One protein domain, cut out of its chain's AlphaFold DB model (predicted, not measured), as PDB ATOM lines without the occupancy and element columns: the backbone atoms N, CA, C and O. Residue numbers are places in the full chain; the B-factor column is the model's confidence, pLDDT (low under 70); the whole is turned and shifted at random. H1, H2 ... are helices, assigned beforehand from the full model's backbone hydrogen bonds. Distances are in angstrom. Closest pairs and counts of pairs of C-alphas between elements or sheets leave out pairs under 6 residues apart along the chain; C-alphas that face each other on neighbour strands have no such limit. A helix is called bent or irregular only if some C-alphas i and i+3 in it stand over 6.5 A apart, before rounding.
ATOM      1  N   GLN A   4     564.553 181.894 831.962       63.12
ATOM      2  CA  GLN A   4     565.657 182.841 831.722       63.12
ATOM      3  C   GLN A   4     565.230 184.324 831.704       63.12
ATOM      4  O   GLN A   4     565.933 185.163 832.261       63.12
ATOM      5  N   ARG A   5     564.028 184.647 831.198       69.88
ATOM      6  CA  ARG A   5     563.524 186.037 831.126       69.88
ATOM      7  C   ARG A   5     563.294 186.704 832.487       69.88
ATOM      8  O   ARG A   5     563.454 187.912 832.609       69.88
ATOM      9  N   GLY A   6     562.888 185.944 833.507       77.75
ATOM     10  CA  GLY A   6     562.608 186.503 834.836       77.75
ATOM     11  C   GLY A   6     563.887 186.919 835.562       77.75
ATOM     12  O   GLY A   6     563.964 188.009 836.122       77.75
ATOM     13  N   THR A   7     564.912 186.070 835.492       80.12
ATOM     14  CA  THR A   7     566.242 186.347 836.046       80.12
ATOM     15  C   THR A   7     566.955 187.483 835.319       80.12
ATOM     16  O   THR A   7     567.599 188.295 835.972       80.12
ATOM     17  N   GLU A   8     566.806 187.586 833.995       81.00
ATOM     18  CA  GLU A   8     567.373 188.686 833.201       81.00
ATOM     19  C   GLU A   8     566.756 190.037 833.576       81.00
ATOM     20  O   GLU A   8     567.481 190.989 833.854       81.00
ATOM     21  N   ASN A   9     565.426 190.114 833.676       85.25
ATOM     22  CA  ASN A   9     564.745 191.349 834.070       85.25
ATOM     23  C   ASN A   9     565.109 191.783 835.497       85.25
ATOM     24  O   ASN A   9     565.255 192.973 835.765       85.25
ATOM     25  N   LEU A  10     565.276 190.822 836.410       85.25
ATOM     26  CA  LEU A  10     565.700 191.094 837.782       85.25
ATOM     27  C   LEU A  10     567.156 191.579 837.843       85.25
ATOM     28  O   LEU A  10     567.449 192.505 838.595       85.25
ATOM     29  N   LEU A  11     568.049 191.012 837.027       82.62
ATOM     30  CA  LEU A  11     569.432 191.477 836.889       82.62
ATOM     31  C   LEU A  11     569.505 192.905 836.346       82.62
ATOM     32  O   LEU A  11     570.225 193.719 836.916       82.62
ATOM     33  N   ILE A  12     568.748 193.219 835.290       82.62
ATOM     34  CA  ILE A  12     568.693 194.573 834.716       82.62
ATOM     35  C   ILE A  12     568.175 195.564 835.760       82.62
ATOM     36  O   ILE A  12     568.815 196.579 836.010       82.62
ATOM     37  N   PHE A  13     567.085 195.226 836.452       87.62
ATOM     38  CA  PHE A  13     566.543 196.065 837.519       87.62
ATOM     39  C   PHE A  13     567.551 196.295 838.658       87.62
ATOM     40  O   PHE A  13     567.723 197.421 839.117       87.62
ATOM     41  N   MET A  14     568.251 195.249 839.108       85.69
ATOM     42  CA  MET A  14     569.309 195.390 840.114       85.69
ATOM     43  C   MET A  14     570.447 196.285 839.620       85.69
ATOM     44  O   MET A  14     570.934 197.120 840.381       85.69
ATOM     45  N   LEU A  15     570.856 196.134 838.360       83.69
ATOM     46  CA  LEU A  15     571.898 196.954 837.755       83.69
ATOM     47  C   LEU A  15     571.478 198.430 837.680       83.69
ATOM     48  O   LEU A  15     572.284 199.297 838.011       83.69
ATOM     49  N   ASP A  16     570.221 198.711 837.332       85.56
ATOM     50  CA  ASP A  16     569.664 200.067 837.296       85.56
ATOM     51  C   ASP A  16     569.636 200.703 838.690       85.56
ATOM     52  O   ASP A  16     570.059 201.847 838.859       85.56
ATOM     53  N   VAL A  17     569.205 199.958 839.715       87.25
ATOM     54  CA  VAL A  17     569.197 200.435 841.108       87.25
ATOM     55  C   VAL A  17     570.618 200.716 841.594       87.25
ATOM     56  O   VAL A  17     570.874 201.766 842.185       87.25
ATOM     57  N   VAL A  18     571.563 199.811 841.324       85.00
ATOM     58  CA  VAL A  18     572.975 199.994 841.689       85.00
ATOM     59  C   VAL A  18     573.581 201.181 840.945       85.00
ATOM     60  O   VAL A  18     574.257 201.997 841.566       85.00
ATOM     61  N   GLY A  19     573.317 201.313 839.643       83.06
ATOM     62  CA  GLY A  19     573.779 202.430 838.823       83.06
ATOM     63  C   GLY A  19     573.226 203.769 839.308       83.06
ATOM     64  O   GLY A  19     573.984 204.729 839.438       83.06
ATOM     65  N   LEU A  20     571.937 203.816 839.656       85.38
ATOM     66  CA  LEU A  20     571.299 204.999 840.224       85.38
ATOM     67  C   LEU A  20     571.966 205.386 841.545       85.38
ATOM     68  O   LEU A  20     572.475 206.495 841.647       85.38
ATOM     69  N   VAL A  21     572.034 204.468 842.516       85.75
ATOM     70  CA  VAL A  21     572.642 204.723 843.835       85.75
ATOM     71  C   VAL A  21     574.106 205.138 843.702       85.75
ATOM     72  O   VAL A  21     574.544 206.068 844.380       85.75
ATOM     73  N   TYR A  22     574.853 204.490 842.807       82.88
ATOM     74  CA  TYR A  22     576.242 204.820 842.518       82.88
ATOM     75  C   TYR A  22     576.389 206.259 842.015       82.88
ATOM     76  O   TYR A  22     577.153 207.037 842.591       82.88
ATOM     77  N   ILE A  23     575.637 206.628 840.974       83.19
ATOM     78  CA  ILE A  23     575.737 207.944 840.342       83.19
ATOM     79  C   ILE A  23     575.204 209.018 841.288       83.19
ATOM     80  O   ILE A  23     575.931 209.948 841.627       83.19
ATOM     81  N   THR A  24     573.965 208.888 841.765       84.38
ATOM     82  CA  THR A  24     573.337 209.923 842.595       84.38
ATOM     83  C   THR A  24     574.015 210.056 843.950       84.38
ATOM     84  O   THR A  24     574.184 211.174 844.424       84.38
ATOM     85  N   GLY A  25     574.433 208.948 844.571       82.19
ATOM     86  CA  GLY A  25     575.075 208.966 845.884       82.19
ATOM     87  C   GLY A  25     576.420 209.688 845.860       82.19
ATOM     88  O   GLY A  25     576.655 210.591 846.659       82.19
ATOM     89  N   THR A  26     577.290 209.350 844.910       79.75
ATOM     90  CA  THR A  26     578.614 209.985 844.811       79.75
ATOM     91  C   THR A  26     578.535 211.438 844.329       79.75
ATOM     92  O   THR A  26     579.235 212.295 844.871       79.75
ATOM     93  N   LEU A  27     577.636 211.763 843.389       80.62
ATOM     94  CA  LEU A  27     577.384 213.152 842.982       80.62
ATOM     95  C   LEU A  27     576.816 213.994 844.124       80.62
ATOM     96  O   LEU A  27     577.239 215.137 844.287       80.62
ATOM     97  N   ALA A  28     575.911 213.449 844.940       80.88
ATOM     98  CA  ALA A  28     575.378 214.160 846.098       80.88
ATOM     99  C   ALA A  28     576.485 214.539 847.091       80.88
ATOM    100  O   ALA A  28     576.478 215.656 847.603       80.88
ATOM    101  N   VAL A  29     577.474 213.663 847.305       79.06
ATOM    102  CA  VAL A  29     578.634 213.966 848.158       79.06
ATOM    103  C   VAL A  29     579.497 215.075 847.554       79.06
ATOM    104  O   VAL A  29     579.894 215.988 848.274       79.06
ATOM    105  N   ILE A  30     579.740 215.058 846.239       77.50
ATOM    106  CA  ILE A  30     580.466 216.145 845.559       77.50
ATOM    107  C   ILE A  30     579.716 217.475 845.710       77.50
ATOM    108  O   ILE A  30     580.326 218.496 846.020       77.50
ATOM    109  N   VAL A  31     578.396 217.480 845.515       78.56
ATOM    110  CA  VAL A  31     577.575 218.694 845.625       78.56
ATOM    111  C   VAL A  31     577.543 219.208 847.062       78.56
ATOM    112  O   VAL A  31     577.733 220.403 847.276       78.56
ATOM    113  N   ALA A  32     577.368 218.325 848.048       74.81
ATOM    114  CA  ALA A  32     577.422 218.685 849.462       74.81
ATOM    115  C   ALA A  32     578.786 219.288 849.835       74.81
ATOM    116  O   ALA A  32     578.839 220.312 850.507       74.81
ATOM    117  N   PHE A  33     579.872 218.714 849.313       70.00
ATOM    118  CA  PHE A  33     581.233 219.214 849.499       70.00
ATOM    119  C   PHE A  33     581.455 220.602 848.874       70.00
ATOM    120  O   PHE A  33     582.182 221.426 849.421       70.00
ATOM    121  N   VAL A  34     580.826 220.903 847.735       71.62
ATOM    122  CA  VAL A  34     580.906 222.231 847.093       71.62
ATOM    123  C   VAL A  34     580.063 223.275 847.836       71.62
ATOM    124  O   VAL A  34     580.449 224.447 847.915       71.62
ATOM    125  N   ASN A  35     578.902 222.864 848.350       71.81
ATOM    126  CA  ASN A  35     577.882 223.754 848.903       71.81
ATOM    127  C   ASN A  35     578.068 224.082 850.398       71.81
ATOM    128  O   ASN A  35     577.232 224.778 850.967       71.81
ATOM    129  N   ASP A  36     579.137 223.606 851.037       67.50
ATOM    130  CA  ASP A  36     579.390 223.860 852.457       67.50
ATOM    131  C   ASP A  36     579.965 225.268 852.728       67.50
ATOM    132  O   ASP A  36     580.692 225.835 851.908       67.50
ATOM    133  N   ASN A  37     579.682 225.823 853.914       63.41
ATOM    134  CA  ASN A  37     579.968 227.208 854.325       63.41
ATOM    135  C   ASN A  37     581.454 227.609 854.206       63.41
ATOM    136  O   ASN A  37     581.791 228.788 854.085       63.41
ATOM    137  N   HIS A  38     582.368 226.636 854.169       65.25
ATOM    138  CA  HIS A  38     583.799 226.832 853.933       65.25
ATOM    139  C   HIS A  38     584.165 226.835 852.432       65.25
ATOM    140  O   HIS A  38     585.169 226.231 852.029       65.25
ATOM    141  N   HIS A  39     583.393 227.530 851.588       70.00
ATOM    142  CA  HIS A  39     583.520 227.489 850.122       70.00
ATOM    143  C   HIS A  39     584.947 227.748 849.595       70.00
ATOM    144  O   HIS A  39     585.347 227.201 848.569       70.00
ATOM    145  N   ALA A  40     585.746 228.595 850.255       73.50
ATOM    146  CA  ALA A  40     587.106 228.906 849.799       73.50
ATOM    147  C   ALA A  40     588.078 227.722 849.946       73.50
ATOM    148  O   ALA A  40     588.867 227.463 849.039       73.50
ATOM    149  N   LEU A  41     588.000 226.991 851.060       77.81
ATOM    150  CA  LEU A  41     588.846 225.829 851.331       77.81
ATOM    151  C   LEU A  41     588.424 224.631 850.472       77.81
ATOM    152  O   LEU A  41     589.262 224.006 849.827       77.81
ATOM    153  N   HIS A  42     587.119 224.386 850.382       78.94
ATOM    154  CA  HIS A  42     586.540 223.297 849.597       78.94
ATOM    155  C   HIS A  42     586.849 223.421 848.101       78.94
ATOM    156  O   HIS A  42     587.255 222.450 847.464       78.94
ATOM    157  N   ARG A  43     586.781 224.637 847.538       81.94
ATOM    158  CA  ARG A  43     587.200 224.890 846.148       81.94
ATOM    159  C   ARG A  43     588.680 224.585 845.918       81.94
ATOM    160  O   ARG A  43     589.021 223.959 844.919       81.94
ATOM    161  N   LYS A  44     589.558 224.987 846.844       85.81
ATOM    162  CA  LYS A  44     590.994 224.670 846.770       85.81
ATOM    163  C   LYS A  44     591.236 223.159 846.843       85.81
ATOM    164  O   LYS A  44     592.032 222.637 846.068       85.81
ATOM    165  N   LEU A  45     590.517 222.452 847.717       84.12
ATOM    166  CA  LEU A  45     590.600 220.994 847.832       84.12
ATOM    167  C   LEU A  45     590.125 220.283 846.562       84.12
ATOM    168  O   LEU A  45     590.794 219.354 846.126       84.12
ATOM    169  N   LEU A  46     589.043 220.739 845.922       85.25
ATOM    170  CA  LEU A  46     588.587 220.193 844.634       85.25
ATOM    171  C   LEU A  46     589.639 220.340 843.537       85.25
ATOM    172  O   LEU A  46     589.888 219.399 842.787       85.25
ATOM    173  N   ILE A  47     590.276 221.509 843.448       87.62
ATOM    174  CA  ILE A  47     591.338 221.744 842.464       87.62
ATOM    175  C   ILE A  47     592.519 220.808 842.745       87.62
ATOM    176  O   ILE A  47     593.004 220.141 841.834       87.62
ATOM    177  N   ALA A  48     592.950 220.698 844.004       88.00
ATOM    178  CA  ALA A  48     594.025 219.786 844.387       88.00
ATOM    179  C   ALA A  48     593.678 218.313 844.117       88.00
ATOM    180  O   ALA A  48     594.529 217.559 843.646       88.00
ATOM    181  N   LEU A  49     592.425 217.919 844.353       87.69
ATOM    182  CA  LEU A  49     591.901 216.590 844.058       87.69
ATOM    183  C   LEU A  49     591.958 216.281 842.559       87.69
ATOM    184  O   LEU A  49     592.418 215.207 842.182       87.69
ATOM    185  N   LEU A  50     591.546 217.221 841.703       88.88
ATOM    186  CA  LEU A  50     591.624 217.072 840.246       88.88
ATOM    187  C   LEU A  50     593.071 216.891 839.775       88.88
ATOM    188  O   LEU A  50     593.354 215.979 838.998       88.88
ATOM    189  N   TYR A  51     593.999 217.704 840.294       89.62
ATOM    190  CA  TYR A  51     595.426 217.556 839.998       89.62
ATOM    191  C   TYR A  51     595.964 216.193 840.434       89.62
ATOM    192  O   TYR A  51     596.652 215.530 839.657       89.62
ATOM    193  N   ALA A  52     595.635 215.751 841.650       89.06
ATOM    194  CA  ALA A  52     596.060 214.454 842.161       89.06
ATOM    195  C   ALA A  52     595.470 213.295 841.346       89.06
ATOM    196  O   ALA A  52     596.191 212.351 841.034       89.06
ATOM    197  N   MET A  53     594.198 213.382 840.945       90.62
ATOM    198  CA  MET A  53     593.538 212.385 840.100       90.62
ATOM    199  C   MET A  53     594.225 212.264 838.735       90.62
ATOM    200  O   MET A  53     594.564 211.158 838.309       90.62
ATOM    201  N   TRP A  54     594.466 213.387 838.050       89.44
ATOM    202  CA  TRP A  54     595.133 213.386 836.745       89.44
ATOM    203  C   TRP A  54     596.575 212.896 836.837       89.44
ATOM    204  O   TRP A  54     596.975 212.033 836.055       89.44
ATOM    205  N   ALA A  55     597.336 213.377 837.821       91.00
ATOM    206  CA  ALA A  55     598.703 212.927 838.044       91.00
ATOM    207  C   ALA A  55     598.766 211.435 838.386       91.00
ATOM    208  O   ALA A  55     599.606 210.725 837.844       91.00
ATOM    209  N   SER A  56     597.849 210.938 839.218       88.81
ATOM    210  CA  SER A  56     597.715 209.512 839.529       88.81
ATOM    211  C   SER A  56     597.422 208.683 838.272       88.81
ATOM    212  O   SER A  56     598.014 207.623 838.076       88.81
ATOM    213  N   GLY A  57     596.546 209.163 837.383       85.44
ATOM    214  CA  GLY A  57     596.268 208.502 836.103       85.44
ATOM    215  C   GLY A  57     597.501 208.414 835.198       85.44
ATOM    216  O   GLY A  57     597.800 207.343 834.666       85.44
ATOM    217  N   ILE A  58     598.248 209.514 835.077       87.12
ATOM    218  CA  ILE A  58     599.502 209.571 834.312       87.12
ATOM    219  C   ILE A  58     600.563 208.665 834.948       87.12
ATOM    220  O   ILE A  58     601.209 207.895 834.244       87.12
ATOM    221  N   GLY A  59     600.715 208.709 836.272       85.38
ATOM    222  CA  GLY A  59     601.677 207.898 837.013       85.38
ATOM    223  C   GLY A  59     601.429 206.402 836.862       85.38
ATOM    224  O   GLY A  59     602.369 205.652 836.609       85.38
ATOM    225  N   ALA A  60     600.167 205.969 836.930       85.06
ATOM    226  CA  ALA A  60     599.809 204.577 836.673       85.06
ATOM    227  C   ALA A  60     600.164 204.137 835.250       85.06
ATOM    228  O   ALA A  60     600.693 203.042 835.062       85.06
ATOM    229  N   TYR A  61     599.889 204.987 834.258       81.88
ATOM    230  CA  TYR A  61     600.200 204.696 832.862       81.88
ATOM    231  C   TYR A  61     601.711 204.640 832.607       81.88
ATOM    232  O   TYR A  61     602.191 203.687 832.000       81.88
ATOM    233  N   LEU A  62     602.470 205.624 833.098       85.00
ATOM    234  CA  LEU A  62     603.920 205.685 832.913       85.00
ATOM    235  C   LEU A  62     604.624 204.515 833.590       85.00
ATOM    236  O   LEU A  62     605.446 203.863 832.955       85.00
ATOM    237  N   VAL A  63     604.286 204.216 834.848       83.06
ATOM    238  CA  VAL A  63     604.892 203.087 835.568       83.06
ATOM    239  C   VAL A  63     604.531 201.764 834.898       83.06
ATOM    240  O   VAL A  63     605.422 200.948 834.675       83.06
ATOM    241  N   GLY A  64     603.273 201.584 834.478       73.19
ATOM    242  CA  GLY A  64     602.861 200.404 833.717       73.19
ATOM    243  C   GLY A  64     603.617 200.249 832.394       73.19
ATOM    244  O   GLY A  64     604.093 199.161 832.081       73.19
ATOM    245  N   MET A  65     603.796 201.336 831.639       74.44
ATOM    246  CA  MET A  65     604.519 201.321 830.363       74.44
ATOM    247  C   MET A  65     606.019 201.053 830.543       74.44
ATOM    248  O   MET A  65     606.603 200.304 829.767       74.44
ATOM    249  N   ILE A  66     606.638 201.637 831.571       78.31
ATOM    250  CA  ILE A  66     608.052 201.418 831.900       78.31
ATOM    251  C   ILE A  66     608.278 199.947 832.266       78.31
ATOM    252  O   ILE A  66     609.176 199.317 831.723       78.31
ATOM    253  N   LEU A  67     607.440 199.373 833.127       71.81
ATOM    254  CA  LEU A  67     607.565 197.968 833.529       71.81
ATOM    255  C   LEU A  67     607.340 196.995 832.372       71.81
ATOM    256  O   LEU A  67     608.053 195.997 832.280       71.81
ATOM    257  N   LEU A  68     606.402 197.311 831.472       67.81
ATOM    258  CA  LEU A  68     606.191 196.558 830.237       67.81
ATOM    259  C   LEU A  68     607.428 196.616 829.326       67.81
ATOM    260  O   LEU A  68     607.804 195.612 828.734       67.81
ATOM    261  N   TYR A  69     608.070 197.783 829.224       67.38
ATOM    262  CA  TYR A  69     609.271 197.977 828.408       67.38
ATOM    263  C   TYR A  69     610.501 197.243 828.965       67.38
ATOM    264  O   TYR A  69     611.335 196.774 828.196       67.38
ATOM    265  N   PHE A  70     610.619 197.129 830.291       68.69
ATOM    266  CA  PHE A  70     611.737 196.448 830.953       68.69
ATOM    267  C   PHE A  70     611.562 194.927 831.093       68.69
ATOM    268  O   PHE A  70     612.395 194.293 831.741       68.69
ATOM    269  N   ASP A  71     610.515 194.345 830.493       59.97
ATOM    270  CA  ASP A  71     610.234 192.899 830.507       59.97
ATOM    271  C   ASP A  71     610.294 192.307 831.933       59.97
ATOM    272  O   ASP A  71     610.790 191.205 832.183       59.97
ATOM    273  N   CYS A  72     609.842 193.090 832.925       54.56
ATOM    274  CA  CYS A  72     609.919 192.683 834.321       54.56
ATOM    275  C   CYS A  72     608.963 191.497 834.572       54.56
ATOM    276  O   CYS A  72     607.749 191.644 834.420       54.56
ATOM    277  N   PRO A  73     609.465 190.340 835.048       48.03
ATOM    278  CA  PRO A  73     608.688 189.100 835.168       48.03
ATOM    279  C   PRO A  73     607.622 189.119 836.282       48.03
ATOM    280  O   PRO A  73     606.929 188.126 836.488       48.03
ATOM    281  N   TYR A  74     607.475 190.237 837.003       51.00
ATOM    282  CA  TYR A  74     606.559 190.420 838.134       51.00
ATOM    283  C   TYR A  74     605.339 191.289 837.798       51.00
ATOM    284  O   TYR A  74     604.756 191.876 838.706       51.00
ATOM    285  N   TYR A  75     604.908 191.341 836.531       50.09
ATOM    286  CA  TYR A  75     603.635 191.964 836.156       50.09
ATOM    287  C   TYR A  75     602.454 191.193 836.771       50.09
ATOM    288  O   TYR A  75     601.863 190.293 836.170       50.09
ATOM    289  N   HIS A  76     602.114 191.534 838.012       52.06
ATOM    290  CA  HIS A  76     600.947 191.006 838.698       52.06
ATOM    291  C   HIS A  76     599.762 191.900 838.358       52.06
ATOM    292  O   HIS A  76     599.489 192.910 839.014       52.06
ATOM    293  N   SER A  77     599.048 191.531 837.299       49.56
ATOM    294  CA  SER A  77     597.779 192.181 837.000       49.56
ATOM    295  C   SER A  77     596.777 191.878 838.116       49.56
ATOM    296  O   SER A  77     596.619 190.717 838.499       49.56
ATOM    297  N   LEU A  78     596.100 192.905 838.653       50.34
ATOM    298  CA  LEU A  78     595.205 192.783 839.822       50.34
ATOM    299  C   LEU A  78     594.090 191.753 839.590       50.34
ATOM    300  O   LEU A  78     593.570 191.172 840.538       50.34
ATOM    301  N   ALA A  79     593.726 191.535 838.324       44.22
ATOM    302  CA  ALA A  79     592.953 190.389 837.875       44.22
ATOM    303  C   ALA A  79     593.069 190.270 836.348       44.22
ATOM    304  O   ALA A  79     592.238 190.800 835.613       44.22
ATOM    305  N   ALA A  80     594.072 189.530 835.865       45.56
ATOM    306  CA  ALA A  80     594.325 189.329 834.429       45.56
ATOM    307  C   ALA A  80     593.107 188.780 833.650       45.56
ATOM    308  O   ALA A  80     592.968 189.009 832.451       45.56
ATOM    309  N   HIS A  81     592.190 188.082 834.332       41.38
ATOM    310  CA  HIS A  81     590.977 187.519 833.732       41.38
ATOM    311  C   HIS A  81     589.873 188.571 833.474       41.38
ATOM    312  O   HIS A  81     588.979 188.359 832.654       41.38
ATOM    313  N   ILE A  82     589.920 189.727 834.157       45.62
ATOM    314  CA  ILE A  82     588.858 190.752 834.133       45.62
ATOM    315  C   ILE A  82     589.400 192.154 833.780       45.62
ATOM    316  O   ILE A  82     588.662 193.010 833.290       45.62
ATOM    317  N   PHE A  83     590.695 192.418 833.935       46.59
ATOM    318  CA  PHE A  83     591.272 193.742 833.715       46.59
ATOM    319  C   PHE A  83     592.624 193.603 833.019       46.59
ATOM    320  O   PHE A  83     593.521 192.948 833.526       46.59
ATOM    321  N   LYS A  84     592.761 194.218 831.840       44.34
ATOM    322  CA  LYS A  84     593.977 194.131 831.013       44.34
ATOM    323  C   LYS A  84     595.009 195.233 831.323       44.34
ATOM    324  O   LYS A  84     596.127 195.142 830.854       44.34
ATOM    325  N   ASN A  85     594.611 196.267 832.078       50.25
ATOM    326  CA  ASN A  85     595.356 197.527 832.268       50.25
ATOM    327  C   ASN A  85     595.397 198.007 833.742       50.25
ATOM    328  O   ASN A  85     595.558 199.203 834.006       50.25
ATOM    329  N   LYS A  86     595.143 197.127 834.721       58.00
ATOM    330  CA  LYS A  86     595.172 197.498 836.149       58.00
ATOM    331  C   LYS A  86     596.062 196.538 836.923       58.00
ATOM    332  O   LYS A  86     595.672 195.404 837.178       58.00
ATOM    333  N   ASP A  87     597.216 197.050 837.339       66.00
ATOM    334  CA  ASP A  87     598.304 196.272 837.933       66.00
ATOM    335  C   ASP A  87     598.709 196.857 839.286       66.00
ATOM    336  O   ASP A  87     598.517 198.057 839.541       66.00
ATOM    337  N   TYR A  88     599.261 196.010 840.161       69.75
ATOM    338  CA  TYR A  88     599.730 196.445 841.483       69.75
ATOM    339  C   TYR A  88     600.799 197.537 841.348       69.75
ATOM    340  O   TYR A  88     600.730 198.564 842.025       69.75
ATOM    341  N   ASP A  89     601.707 197.389 840.386       72.88
ATOM    342  CA  ASP A  89     602.782 198.353 840.159       72.88
ATOM    343  C   ASP A  89     602.274 199.684 839.592       72.88
ATOM    344  O   ASP A  89     602.707 200.761 840.003       72.88
ATOM    345  N   GLY A  90     601.271 199.634 838.708       76.88
ATOM    346  CA  GLY A  90     600.574 200.833 838.242       76.88
ATOM    347  C   GLY A  90     599.857 201.561 839.385       76.88
ATOM    348  O   GLY A  90     599.755 202.786 839.375       76.88
ATOM    349  N   THR A  91     599.402 200.837 840.410       82.69
ATOM    350  CA  THR A  91     598.821 201.442 841.621       82.69
ATOM    351  C   THR A  91     599.889 202.151 842.452       82.69
ATOM    352  O   THR A  91     599.655 203.265 842.919       82.69
ATOM    353  N   LEU A  92     601.087 201.571 842.573       85.00
ATOM    354  CA  LEU A  92     602.221 202.230 843.224       85.00
ATOM    355  C   LEU A  92     602.623 203.518 842.483       85.00
ATOM    356  O   LEU A  92     602.801 204.560 843.112       85.00
ATOM    357  N   GLY A  93     602.677 203.477 841.147       85.44
ATOM    358  CA  GLY A  93     602.897 204.660 840.313       85.44
ATOM    359  C   GLY A  93     601.829 205.736 840.502       85.44
ATOM    360  O   GLY A  93     602.151 206.909 840.682       85.44
ATOM    361  N   ALA A  94     600.557 205.340 840.539       88.31
ATOM    362  CA  ALA A  94     599.448 206.237 840.856       88.31
ATOM    363  C   ALA A  94     599.615 206.919 842.223       88.31
ATOM    364  O   ALA A  94     599.435 208.133 842.327       88.31
ATOM    365  N   ILE A  95     599.998 206.163 843.257       90.69
ATOM    366  CA  ILE A  95     600.205 206.696 844.607       90.69
ATOM    367  C   ILE A  95     601.348 207.711 844.620       90.69
ATOM    368  O   ILE A  95     601.167 208.820 845.117       90.69
ATOM    369  N   ILE A  96     602.507 207.366 844.054       91.12
ATOM    370  CA  ILE A  96     603.687 208.243 844.063       91.12
ATOM    371  C   ILE A  96     603.378 209.559 843.342       91.12
ATOM    372  O   ILE A  96     603.552 210.636 843.914       91.12
ATOM    373  N   PHE A  97     602.864 209.491 842.111       91.56
ATOM    374  CA  PHE A  97     602.547 210.691 841.335       91.56
ATOM    375  C   PHE A  97     601.390 211.493 841.943       91.56
ATOM    376  O   PHE A  97     601.448 212.723 841.958       91.56
ATOM    377  N   GLY A  98     600.372 210.825 842.493       91.12
ATOM    378  CA  GLY A  98     599.264 211.473 843.194       91.12
ATOM    379  C   GLY A  98     599.730 212.242 844.434       91.12
ATOM    380  O   GLY A  98     599.351 213.399 844.618       91.12
ATOM    381  N   VAL A  99     600.611 211.648 845.248       92.38
ATOM    382  CA  VAL A  99     601.199 212.297 846.433       92.38
ATOM    383  C   VAL A  99     602.061 213.493 846.037       92.38
ATOM    384  O   VAL A  99     601.922 214.563 846.629       92.38
ATOM    385  N   VAL A 100     602.911 213.353 845.017       92.94
ATOM    386  CA  VAL A 100     603.729 214.470 844.514       92.94
ATOM    387  C   VAL A 100     602.837 215.618 844.039       92.94
ATOM    388  O   VAL A 100     603.054 216.765 844.435       92.94
ATOM    389  N   ALA A 101     601.794 215.321 843.261       92.75
ATOM    390  CA  ALA A 101     600.849 216.330 842.794       92.75
ATOM    391  C   ALA A 101     600.098 217.007 843.945       92.75
ATOM    392  O   ALA A 101     599.958 218.227 843.928       92.75
ATOM    393  N   MET A 102     599.687 216.260 844.977       90.88
ATOM    394  CA  MET A 102     599.062 216.847 846.165       90.88
ATOM    395  C   MET A 102     600.019 217.774 846.915       90.88
ATOM    396  O   MET A 102     599.618 218.856 847.337       90.88
ATOM    397  N   ILE A 103     601.287 217.392 847.083       90.69
ATOM    398  CA  ILE A 103     602.280 218.235 847.766       90.69
ATOM    399  C   ILE A 103     602.489 219.542 846.993       90.69
ATOM    400  O   ILE A 103     602.520 220.615 847.598       90.69
ATOM    401  N   VAL A 104     602.593 219.469 845.664       92.69
ATOM    402  CA  VAL A 104     602.735 220.649 844.800       92.69
ATOM    403  C   VAL A 104     601.477 221.520 844.855       92.69
ATOM    404  O   VAL A 104     601.574 222.711 845.146       92.69
ATOM    405  N   ALA A 105     600.294 220.933 844.664       89.25
ATOM    406  CA  ALA A 105     599.020 221.648 844.723       89.25
ATOM    407  C   ALA A 105     598.792 222.289 846.099       89.25
ATOM    408  O   ALA A 105     598.365 223.437 846.185       89.25
ATOM    409  N   SER A 106     599.155 221.598 847.183       87.88
ATOM    410  CA  SER A 106     599.066 222.127 848.542       87.88
ATOM    411  C   SER A 106     599.956 223.339 848.777       87.88
ATOM    412  O   SER A 106     599.563 224.175 849.589       87.88
ATOM    413  N   LYS A 107     601.131 223.418 848.142       88.31
ATOM    414  CA  LYS A 107     602.019 224.585 848.244       88.31
ATOM    415  C   LYS A 107     601.504 225.769 847.432       88.31
ATOM    416  O   LYS A 107     601.677 226.899 847.854       88.31
ATOM    417  N   ILE A 108     600.881 225.515 846.282       90.31
ATOM    418  CA  ILE A 108     600.339 226.568 845.410       90.31
ATOM    419  C   ILE A 108     599.032 227.139 845.976       90.31
ATOM    420  O   ILE A 108     598.760 228.327 845.845       90.31
ATOM    421  N   LEU A 109     598.203 226.289 846.585       85.94
ATOM    422  CA  LEU A 109     596.859 226.648 847.043       85.94
ATOM    423  C   LEU A 109     596.793 226.997 848.536       85.94
ATOM    424  O   LEU A 109     595.706 227.320 849.023       85.94
ATOM    425  N   ASP A 110     597.912 226.934 849.262       85.44
ATOM    426  CA  ASP A 110     597.987 227.116 850.720       85.44
ATOM    427  C   ASP A 110     596.960 226.254 851.471       85.44
ATOM    428  O   ASP A 110     596.120 226.744 852.230       85.44
ATOM    429  N   LEU A 111     596.981 224.942 851.208       83.81
ATOM    430  CA  LEU A 111     596.084 224.002 851.884       83.81
ATOM    431  C   LEU A 111     596.519 223.793 853.347       83.81
ATOM    432  O   LEU A 111     597.680 223.424 853.585       83.81
ATOM    433  N   PRO A 112     595.612 223.950 854.330       80.50
ATOM    434  CA  PRO A 112     595.924 223.683 855.730       80.50
ATOM    435  C   PRO A 112     596.100 222.180 855.984       80.50
ATOM    436  O   PRO A 112     595.665 221.346 855.190       80.50
ATOM    437  N   GLY A 113     596.761 221.840 857.091       82.50
ATOM    438  CA  GLY A 113     596.991 220.460 857.530       82.50
ATOM    439  C   GLY A 113     598.458 220.022 857.490       82.50
ATOM    440  O   GLY A 113     599.282 220.559 856.741       82.50
ATOM    441  N   SER A 114     598.775 219.022 858.316       86.88
ATOM    442  CA  SER A 114     600.106 218.407 858.388       86.88
ATOM    443  C   SER A 114     600.454 217.658 857.096       86.88
ATOM    444  O   SER A 114     599.577 217.123 856.415       86.88
ATOM    445  N   LEU A 115     601.750 217.565 856.778       86.06
ATOM    446  CA  LEU A 115     602.252 216.776 855.648       86.06
ATOM    447  C   LEU A 115     601.764 215.317 855.717       86.06
ATOM    448  O   LEU A 115     601.337 214.765 854.707       86.06
ATOM    449  N   GLY A 116     601.761 214.718 856.915       87.31
ATOM    450  CA  GLY A 116     601.294 213.342 857.112       87.31
ATOM    451  C   GLY A 116     599.811 213.164 856.780       87.31
ATOM    452  O   GLY A 116     599.439 212.184 856.143       87.31
ATOM    453  N   MET A 117     598.981 214.153 857.124       87.25
ATOM    454  CA  MET A 117     597.554 214.160 856.796       87.25
ATOM    455  C   MET A 117     597.349 214.231 855.278       87.25
ATOM    456  O   MET A 117     596.643 213.407 854.707       87.25
ATOM    457  N   LYS A 118     598.047 215.150 854.601       87.44
ATOM    458  CA  LYS A 118     597.989 215.313 853.137       87.44
ATOM    459  C   LYS A 118     598.359 214.030 852.400       87.44
ATOM    460  O   LYS A 118     597.651 213.624 851.480       87.44
ATOM    461  N   ILE A 119     599.442 213.377 852.820       89.31
ATOM    462  CA  ILE A 119     599.885 212.109 852.235       89.31
ATOM    463  C   ILE A 119     598.855 211.009 852.517       89.31
ATOM    464  O   ILE A 119     598.410 210.358 851.577       89.31
ATOM    465  N   GLY A 120     598.428 210.838 853.772       90.00
ATOM    466  CA  GLY A 120     597.486 209.787 854.171       90.00
ATOM    467  C   GLY A 120     596.157 209.854 853.417       90.00
ATOM    468  O   GLY A 120     595.731 208.859 852.831       90.00
ATOM    469  N   PHE A 121     595.543 211.039 853.348       89.38
ATOM    470  CA  PHE A 121     594.297 211.238 852.604       89.38
ATOM    471  C   PHE A 121     594.474 211.043 851.096       89.38
ATOM    472  O   PHE A 121     593.605 210.461 850.452       89.38
ATOM    473  N   THR A 122     595.608 211.463 850.524       90.00
ATOM    474  CA  THR A 122     595.876 211.261 849.091       90.00
ATOM    475  C   THR A 122     596.041 209.787 848.753       90.00
ATOM    476  O   THR A 122     595.453 209.323 847.782       90.00
ATOM    477  N   VAL A 123     596.797 209.040 849.559       91.12
ATOM    478  CA  VAL A 123     596.973 207.592 849.382       91.12
ATOM    479  C   VAL A 123     595.621 206.889 849.460       91.12
ATOM    480  O   VAL A 123     595.278 206.120 848.562       91.12
ATOM    481  N   LEU A 124     594.828 207.199 850.490       91.25
ATOM    482  CA  LEU A 124     593.500 206.618 850.665       91.25
ATOM    483  C   LEU A 124     592.591 206.937 849.474       91.25
ATOM    484  O   LEU A 124     591.973 206.035 848.915       91.25
ATOM    485  N   ALA A 125     592.556 208.194 849.034       89.81
ATOM    486  CA  ALA A 125     591.747 208.600 847.895       89.81
ATOM    487  C   ALA A 125     592.189 207.906 846.607       89.81
ATOM    488  O   ALA A 125     591.342 207.397 845.885       89.81
ATOM    489  N   VAL A 126     593.493 207.827 846.321       89.56
ATOM    490  CA  VAL A 126     594.006 207.136 845.128       89.56
ATOM    491  C   VAL A 126     593.586 205.667 845.128       89.56
ATOM    492  O   VAL A 126     593.123 205.171 844.101       89.56
ATOM    493  N   ILE A 127     593.676 204.982 846.273       88.31
ATOM    494  CA  ILE A 127     593.242 203.585 846.400       88.31
ATOM    495  C   ILE A 127     591.734 203.464 846.151       88.31
ATOM    496  O   ILE A 127     591.316 202.670 845.305       88.31
ATOM    497  N   VAL A 128     590.922 204.286 846.821       88.75
ATOM    498  CA  VAL A 128     589.457 204.276 846.681       88.75
ATOM    499  C   VAL A 128     589.035 204.630 845.250       88.75
ATOM    500  O   VAL A 128     588.195 203.945 844.673       88.75
ATOM    501  N   GLY A 129     589.677 205.612 844.616       86.44
ATOM    502  CA  GLY A 129     589.473 205.960 843.209       86.44
ATOM    503  C   GLY A 129     589.817 204.808 842.263       86.44
ATOM    504  O   GLY A 129     589.102 204.546 841.293       86.44
ATOM    505  N   ARG A 130     590.882 204.049 842.556       84.69
ATOM    506  CA  ARG A 130     591.272 202.893 841.740       84.69
ATOM    507  C   ARG A 130     590.309 201.719 841.884       84.69
ATOM    508  O   ARG A 130     589.999 201.092 840.862       84.69
ATOM    509  N   MET A 131     589.817 201.474 843.103       83.31
ATOM    510  CA  MET A 131     588.719 200.542 843.387       83.31
ATOM    511  C   MET A 131     587.438 200.966 842.670       83.31
ATOM    512  O   MET A 131     586.766 200.139 842.061       83.31
ATOM    513  N   GLY A 132     587.157 202.265 842.651       81.44
ATOM    514  CA  GLY A 132     586.024 202.847 841.958       81.44
ATOM    515  C   GLY A 132     585.961 202.500 840.479       81.44
ATOM    516  O   GLY A 132     584.988 201.918 840.005       81.44
ATOM    517  N   GLY A 133     587.061 202.715 839.760       79.88
ATOM    518  CA  GLY A 133     587.105 202.312 838.356       79.88
ATOM    519  C   GLY A 133     587.105 200.790 838.145       79.88
ATOM    520  O   GLY A 133     586.954 200.330 837.015       79.88
ATOM    521  N   LEU A 134     587.384 199.971 839.175       79.31
ATOM    522  CA  LEU A 134     587.209 198.511 839.079       79.31
ATOM    523  C   LEU A 134     585.720 198.185 839.142       79.31
ATOM    524  O   LEU A 134     585.245 197.430 838.299       79.31
ATOM    525  N   LEU A 135     584.989 198.807 840.072       81.50
ATOM    526  CA  LEU A 135     583.536 198.698 840.148       81.50
ATOM    527  C   LEU A 135     582.882 199.141 838.835       81.50
ATOM    528  O   LEU A 135     582.059 198.414 838.293       81.50
ATOM    529  N   GLU A 136     583.300 200.275 838.273       80.94
ATOM    530  CA  GLU A 136     582.774 200.776 836.999       80.94
ATOM    531  C   GLU A 136     583.029 199.786 835.847       80.94
ATOM    532  O   GLU A 136     582.141 199.474 835.055       80.94
ATOM    533  N   SER A 137     584.230 199.210 835.789       77.12
ATOM    534  CA  SER A 137     584.574 198.170 834.812       77.12
ATOM    535  C   SER A 137     583.767 196.875 835.004       77.12
ATOM    536  O   SER A 137     583.405 196.233 834.017       77.12
ATOM    537  N   LEU A 138     583.452 196.495 836.247       79.50
ATOM    538  CA  LEU A 138     582.578 195.356 836.551       79.50
ATOM    539  C   LEU A 138     581.130 195.627 836.137       79.50
ATOM    540  O   LEU A 138     580.516 194.762 835.518       79.50
ATOM    541  N   LEU A 139     580.611 196.827 836.414       79.38
ATOM    542  CA  LEU A 139     579.269 197.244 836.003       79.38
ATOM    543  C   LEU A 139     579.126 197.227 834.478       79.38
ATOM    544  O   LEU A 139     578.155 196.682 833.961       79.38
ATOM    545  N   LYS A 140     580.136 197.724 833.752       78.19
ATOM    546  CA  LYS A 140     580.193 197.659 832.283       78.19
ATOM    547  C   LYS A 140     580.104 196.215 831.773       78.19
ATOM    548  O   LYS A 140     579.272 195.913 830.919       78.19
ATOM    549  N   ARG A 141     580.878 195.295 832.360       80.00
ATOM    550  CA  ARG A 141     580.841 193.862 832.005       80.00
ATOM    551  C   ARG A 141     579.511 193.193 832.348       80.00
ATOM    552  O   ARG A 141     579.022 192.410 831.541       80.00
ATOM    553  N   ALA A 142     578.926 193.509 833.501       78.75
ATOM    554  CA  ALA A 142     577.615 192.998 833.901       78.75
ATOM    555  C   ALA A 142     576.498 193.474 832.956       78.75
ATOM    556  O   ALA A 142     575.565 192.726 832.685       78.75
ATOM    557  N   ALA A 143     576.634 194.680 832.401       78.12
ATOM    558  CA  ALA A 143     575.733 195.236 831.394       78.12
ATOM    559  C   ALA A 143     576.027 194.765 829.955       78.12
ATOM    560  O   ALA A 143     575.305 195.133 829.031       78.12
ATOM    561  N   GLY A 144     577.097 193.993 829.733       77.62
ATOM    562  CA  GLY A 144     577.509 193.553 828.398       77.62
ATOM    563  C   GLY A 144     578.076 194.663 827.502       77.62
ATOM    564  O   GLY A 144     578.144 194.481 826.286       77.62
ATOM    565  N   VAL A 145     578.495 195.801 828.069       78.56
ATOM    566  CA  VAL A 145     579.050 196.946 827.325       78.56
ATOM    567  C   VAL A 145     580.525 197.170 827.657       78.56
ATOM    568  O   VAL A 145     580.978 196.912 828.767       78.56
ATOM    569  N   ASN A 146     581.296 197.686 826.697       67.06
ATOM    570  CA  ASN A 146     582.723 197.988 826.900       67.06
ATOM    571  C   ASN A 146     582.998 199.464 827.244       67.06
ATOM    572  O   ASN A 146     584.094 199.782 827.699       67.06
ATOM    573  N   GLY A 147     582.024 200.358 827.056       67.38
ATOM    574  CA  GLY A 147     582.150 201.788 827.350       67.38
ATOM    575  C   GLY A 147     580.851 202.360 827.907       67.38
ATOM    576  O   GLY A 147     579.775 201.849 827.602       67.38
ATOM    577  N   SER A 148     580.949 203.415 828.722       66.00
ATOM    578  CA  SER A 148     579.780 204.045 829.358       66.00
ATOM    579  C   SER A 148     578.948 204.935 828.419       66.00
ATOM    580  O   SER A 148     577.871 205.392 828.790       66.00
ATOM    581  N   GLY A 149     579.426 205.190 827.196       69.06
ATOM    582  CA  GLY A 149     578.723 205.973 826.179       69.06
ATOM    583  C   GLY A 149     579.654 206.474 825.072       69.06
ATOM    584  O   GLY A 149     580.848 206.186 825.077       69.06
ATOM    585  N   THR A 150     579.103 207.247 824.137       70.25
ATOM    586  CA  THR A 150     579.818 207.839 822.984       70.25
ATOM    587  C   THR A 150     579.814 209.370 823.000       70.25
ATOM    588  O   THR A 150     580.149 210.009 822.005       70.25
ATOM    589  N   LEU A 151     579.415 209.972 824.126       63.81
ATOM    590  CA  LEU A 151     579.161 211.412 824.226       63.81
ATOM    591  C   LEU A 151     580.415 212.265 823.954       63.81
ATOM    592  O   LEU A 151     580.302 213.374 823.438       63.81
ATOM    593  N   ILE A 152     581.606 211.762 824.290       61.78
ATOM    594  CA  ILE A 152     582.870 212.460 824.042       61.78
ATOM    595  C   ILE A 152     583.476 211.905 822.750       61.78
ATOM    596  O   ILE A 152     583.991 210.792 822.722       61.78
ATOM    597  N   LEU A 153     583.438 212.694 821.673       46.84
ATOM    598  CA  LEU A 153     584.061 212.342 820.392       46.84
ATOM    599  C   LEU A 153     585.542 211.964 820.593       46.84
ATOM    600  O   LEU A 153     586.343 212.762 821.079       46.84
ATOM    601  N   GLY A 154     585.897 210.727 820.235       58.38
ATOM    602  CA  GLY A 154     587.251 210.177 820.379       58.38
ATOM    603  C   GLY A 154     587.576 209.552 821.744       58.38
ATOM    604  O   GLY A 154     588.706 209.118 821.943       58.38
ATOM    605  N   HIS A 155     586.620 209.484 822.674       57.41
ATOM    606  CA  HIS A 155     586.782 208.872 823.994       57.41
ATOM    607  C   HIS A 155     585.559 208.029 824.381       57.41
ATOM    608  O   HIS A 155     584.507 208.106 823.752       57.41
ATOM    609  N   ASN A 156     585.699 207.214 825.431       64.75
ATOM    610  CA  ASN A 156     584.559 206.533 826.050       64.75
ATOM    611  C   ASN A 156     583.598 207.561 826.705       64.75
ATOM    612  O   ASN A 156     583.753 208.776 826.552       64.75
ATOM    613  N   GLY A 157     582.585 207.096 827.435       73.81
ATOM    614  CA  GLY A 157     581.565 207.979 827.996       73.81
ATOM    615  C   GLY A 157     582.082 208.864 829.134       73.81
ATOM    616  O   GLY A 157     583.191 208.709 829.640       73.81
ATOM    617  N   VAL A 158     581.249 209.822 829.551       76.88
ATOM    618  CA  VAL A 158     581.579 210.767 830.634       76.88
ATOM    619  C   VAL A 158     581.885 210.032 831.939       76.88
ATOM    620  O   VAL A 158     582.781 210.448 832.668       76.88
ATOM    621  N   LEU A 159     581.189 208.922 832.208       73.88
ATOM    622  CA  LEU A 159     581.359 208.145 833.433       73.88
ATOM    623  C   LEU A 159     582.782 207.589 833.564       73.88
ATOM    624  O   LEU A 159     583.353 207.687 834.642       73.88
ATOM    625  N   ASP A 160     583.395 207.161 832.454       74.81
ATOM    626  CA  ASP A 160     584.791 206.694 832.402       74.81
ATOM    627  C   ASP A 160     585.817 207.799 832.755       74.81
ATOM    628  O   ASP A 160     587.015 207.539 832.872       74.81
ATOM    629  N   ARG A 161     585.386 209.067 832.826       77.94
ATOM    630  CA  ARG A 161     586.233 210.222 833.167       77.94
ATOM    631  C   ARG A 161     586.025 210.730 834.583       77.94
ATOM    632  O   ARG A 161     586.945 211.331 835.138       77.94
ATOM    633  N   ILE A 162     584.828 210.544 835.130       80.62
ATOM    634  CA  ILE A 162     584.450 211.049 836.452       80.62
ATOM    635  C   ILE A 162     584.371 209.946 837.510       80.62
ATOM    636  O   ILE A 162     584.259 210.281 838.683       80.62
ATOM    637  N   ASP A 163     584.479 208.666 837.145       80.50
ATOM    638  CA  ASP A 163     584.458 207.528 838.072       80.50
ATOM    639  C   ASP A 163     585.485 207.697 839.202       80.50
ATOM    640  O   ASP A 163     585.132 207.707 840.379       80.50
ATOM    641  N   ALA A 164     586.755 207.936 838.871       81.88
ATOM    642  CA  ALA A 164     587.797 208.122 839.870       81.88
ATOM    643  C   ALA A 164     587.503 209.338 840.763       81.88
ATOM    644  O   ALA A 164     587.663 209.256 841.980       81.88
ATOM    645  N   LEU A 165     586.999 210.436 840.189       83.62
ATOM    646  CA  LEU A 165     586.620 211.637 840.937       83.62
ATOM    647  C   LEU A 165     585.477 211.355 841.925       83.62
ATOM    648  O   LEU A 165     585.556 211.769 843.079       83.62
ATOM    649  N   MET A 166     584.451 210.622 841.486       84.50
ATOM    650  CA  MET A 166     583.276 210.234 842.277       84.50
ATOM    651  C   MET A 166     583.653 209.423 843.517       84.50
ATOM    652  O   MET A 166     583.022 209.561 844.561       84.50
ATOM    653  N   PHE A 167     584.716 208.626 843.425       84.25
ATOM    654  CA  PHE A 167     585.230 207.826 844.535       84.25
ATOM    655  C   PHE A 167     586.277 208.549 845.390       84.25
ATOM    656  O   PHE A 167     586.357 208.312 846.595       84.25
ATOM    657  N   MET A 168     587.065 209.452 844.808       86.38
ATOM    658  CA  MET A 168     588.061 210.233 845.547       86.38
ATOM    659  C   MET A 168     587.429 211.373 846.360       86.38
ATOM    660  O   MET A 168     587.921 211.701 847.441       86.38
ATOM    661  N   ALA A 169     586.337 211.972 845.875       83.75
ATOM    662  CA  ALA A 169     585.698 213.122 846.515       83.75
ATOM    663  C   ALA A 169     585.164 212.851 847.938       83.75
ATOM    664  O   ALA A 169     585.442 213.669 848.815       83.75
ATOM    665  N   PRO A 170     584.494 211.718 848.241       82.50
ATOM    666  CA  PRO A 170     584.082 211.392 849.607       82.50
ATOM    667  C   PRO A 170     585.254 211.321 850.589       82.50
ATOM    668  O   PRO A 170     585.152 211.815 851.708       82.50
ATOM    669  N   VAL A 171     586.400 210.786 850.164       84.12
ATOM    670  CA  VAL A 171     587.600 210.712 851.011       84.12
ATOM    671  C   VAL A 171     588.111 212.112 851.358       84.12
ATOM    672  O   VAL A 171     588.437 212.385 852.511       84.12
ATOM    673  N   PHE A 172     588.127 213.019 850.381       78.62
ATOM    674  CA  PHE A 172     588.526 214.413 850.589       78.62
ATOM    675  C   PHE A 172     587.479 215.247 851.330       78.62
ATOM    676  O   PHE A 172     587.846 216.239 851.955       78.62
ATOM    677  N   SER A 173     586.208 214.840 851.336       75.62
ATOM    678  CA  SER A 173     585.179 215.511 852.138       75.62
ATOM    679  C   SER A 173     585.460 215.443 853.638       75.62
ATOM    680  O   SER A 173     585.253 216.418 854.352       75.62
ATOM    681  N   HIS A 174     586.074 214.350 854.091       78.00
ATOM    682  CA  HIS A 174     586.516 214.195 855.473       78.00
ATOM    683  C   HIS A 174     587.855 214.879 855.786       78.00
ATOM    684  O   HIS A 174     588.265 214.891 856.939       78.00
ATOM    685  N   TYR A 175     588.538 215.460 854.794       71.88
ATOM    686  CA  TYR A 175     589.765 216.231 855.019       71.88
ATOM    687  C   TYR A 175     589.485 217.589 855.684       71.88
ATOM    688  O   TYR A 175     590.365 218.158 856.326       71.88
TER     689      TYR A 175
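AT A GLANCE: This is residues 4 to 175 of the 177 residues of an uncharacterized protein of Phytophthora kernoviae (UniProt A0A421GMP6). Two long helices, H1 and H2, meet near their ends as a V, and the space between its arms is filled by H4 and H5, packed on each other. H3 packs along H2 at a moderate angle and also crosses H4, while residues 4 to 10 of H1 stick out at one end. The printed part has 172 residues, with five named helices in the order H1, H2, H3, H4, H5 and no named strand, and its class is all helix. It is compact, with a radius of gyration of the C-alphas of 17.7 A, and spans 57 by 48 by 30 A.

IN THESE COORDINATES: Find C-alpha 4 at (565.657, 182.841, 831.722); from there H1, residues 4 to 34, runs 44.9 A. Next look at C-alpha 39 at (583.520, 227.489, 850.122), where H2, residues 39 to 69, begins a run of 44.8 A. H3 is residues 88 to 108, 30.4 A long, and H4 is residues 115 to 142, 40.6 A long. H5, residues 159 to 173, covers 20.5 A and ends at C-alpha 173, (585.179, 215.511, 852.138); it is irregular, with C-alphas 161 and 164 7.2 A apart.

HOW THE PARTS SIT: Start from H2, the hub, which touches the four other helices; the helix packing is mostly crossed. H2 and H3 form a helical hairpin, opposite ways at 36 degrees, only just a steep tilt; their closest C-alphas, of Ser 56 and Ala 94, are 3.9 A apart. With residues 45 to 53 alone, H2 touches H5, closest at the C-alphas of Met 53 and Leu 165, 7.0 A. H2 and H4 only just touch, with 3 pairs of C-alphas within 8 A, the closest those of Ser 56 and Val 126 at 7.1 A. H1 and H2 touch only at the corner, and only just, with 3 pairs within 8 A, the closest C-alphas being those of Val 34 and His 42 at 6.3 A; their steep tilt is 55 degrees. H4 and H5 form the other helical hairpin, closest at the C-alphas of Gly 129 and Ala 164, 4.3 A. H3 touches H4 at a steep tilt of 48 degrees, closest at the C-alphas of Ile 95 and Val 123, 5.8 A. With residues 26 to 33 alone, H1 touches H5, closest at the C-alphas of Thr 26 and Met 166, 5.3 A. H1 and H4 are close but not clearly touching, and H3 is apart from H1 and from H5. Every O i to N i+4 pair is within hydrogen-bond range in H1, H2, H3 and H4; in H5, 7 of 11 are.

THE WHOLE: The two C-alphas farthest apart, of Gln 4 and Asp 110, are 58.0 A apart. The printed part has no cut. The links H2 to H3, 18 residues, and H4 to H5, 16 residues, are long. Residues 68 to 73 stand free, as do residues 4 to 10. Look for pLDDT under 70 at residues 4 to 5, 36 to 38, 68 to 88, 146 to 149 and 151 to 156; the mean of the printed part is 77.9.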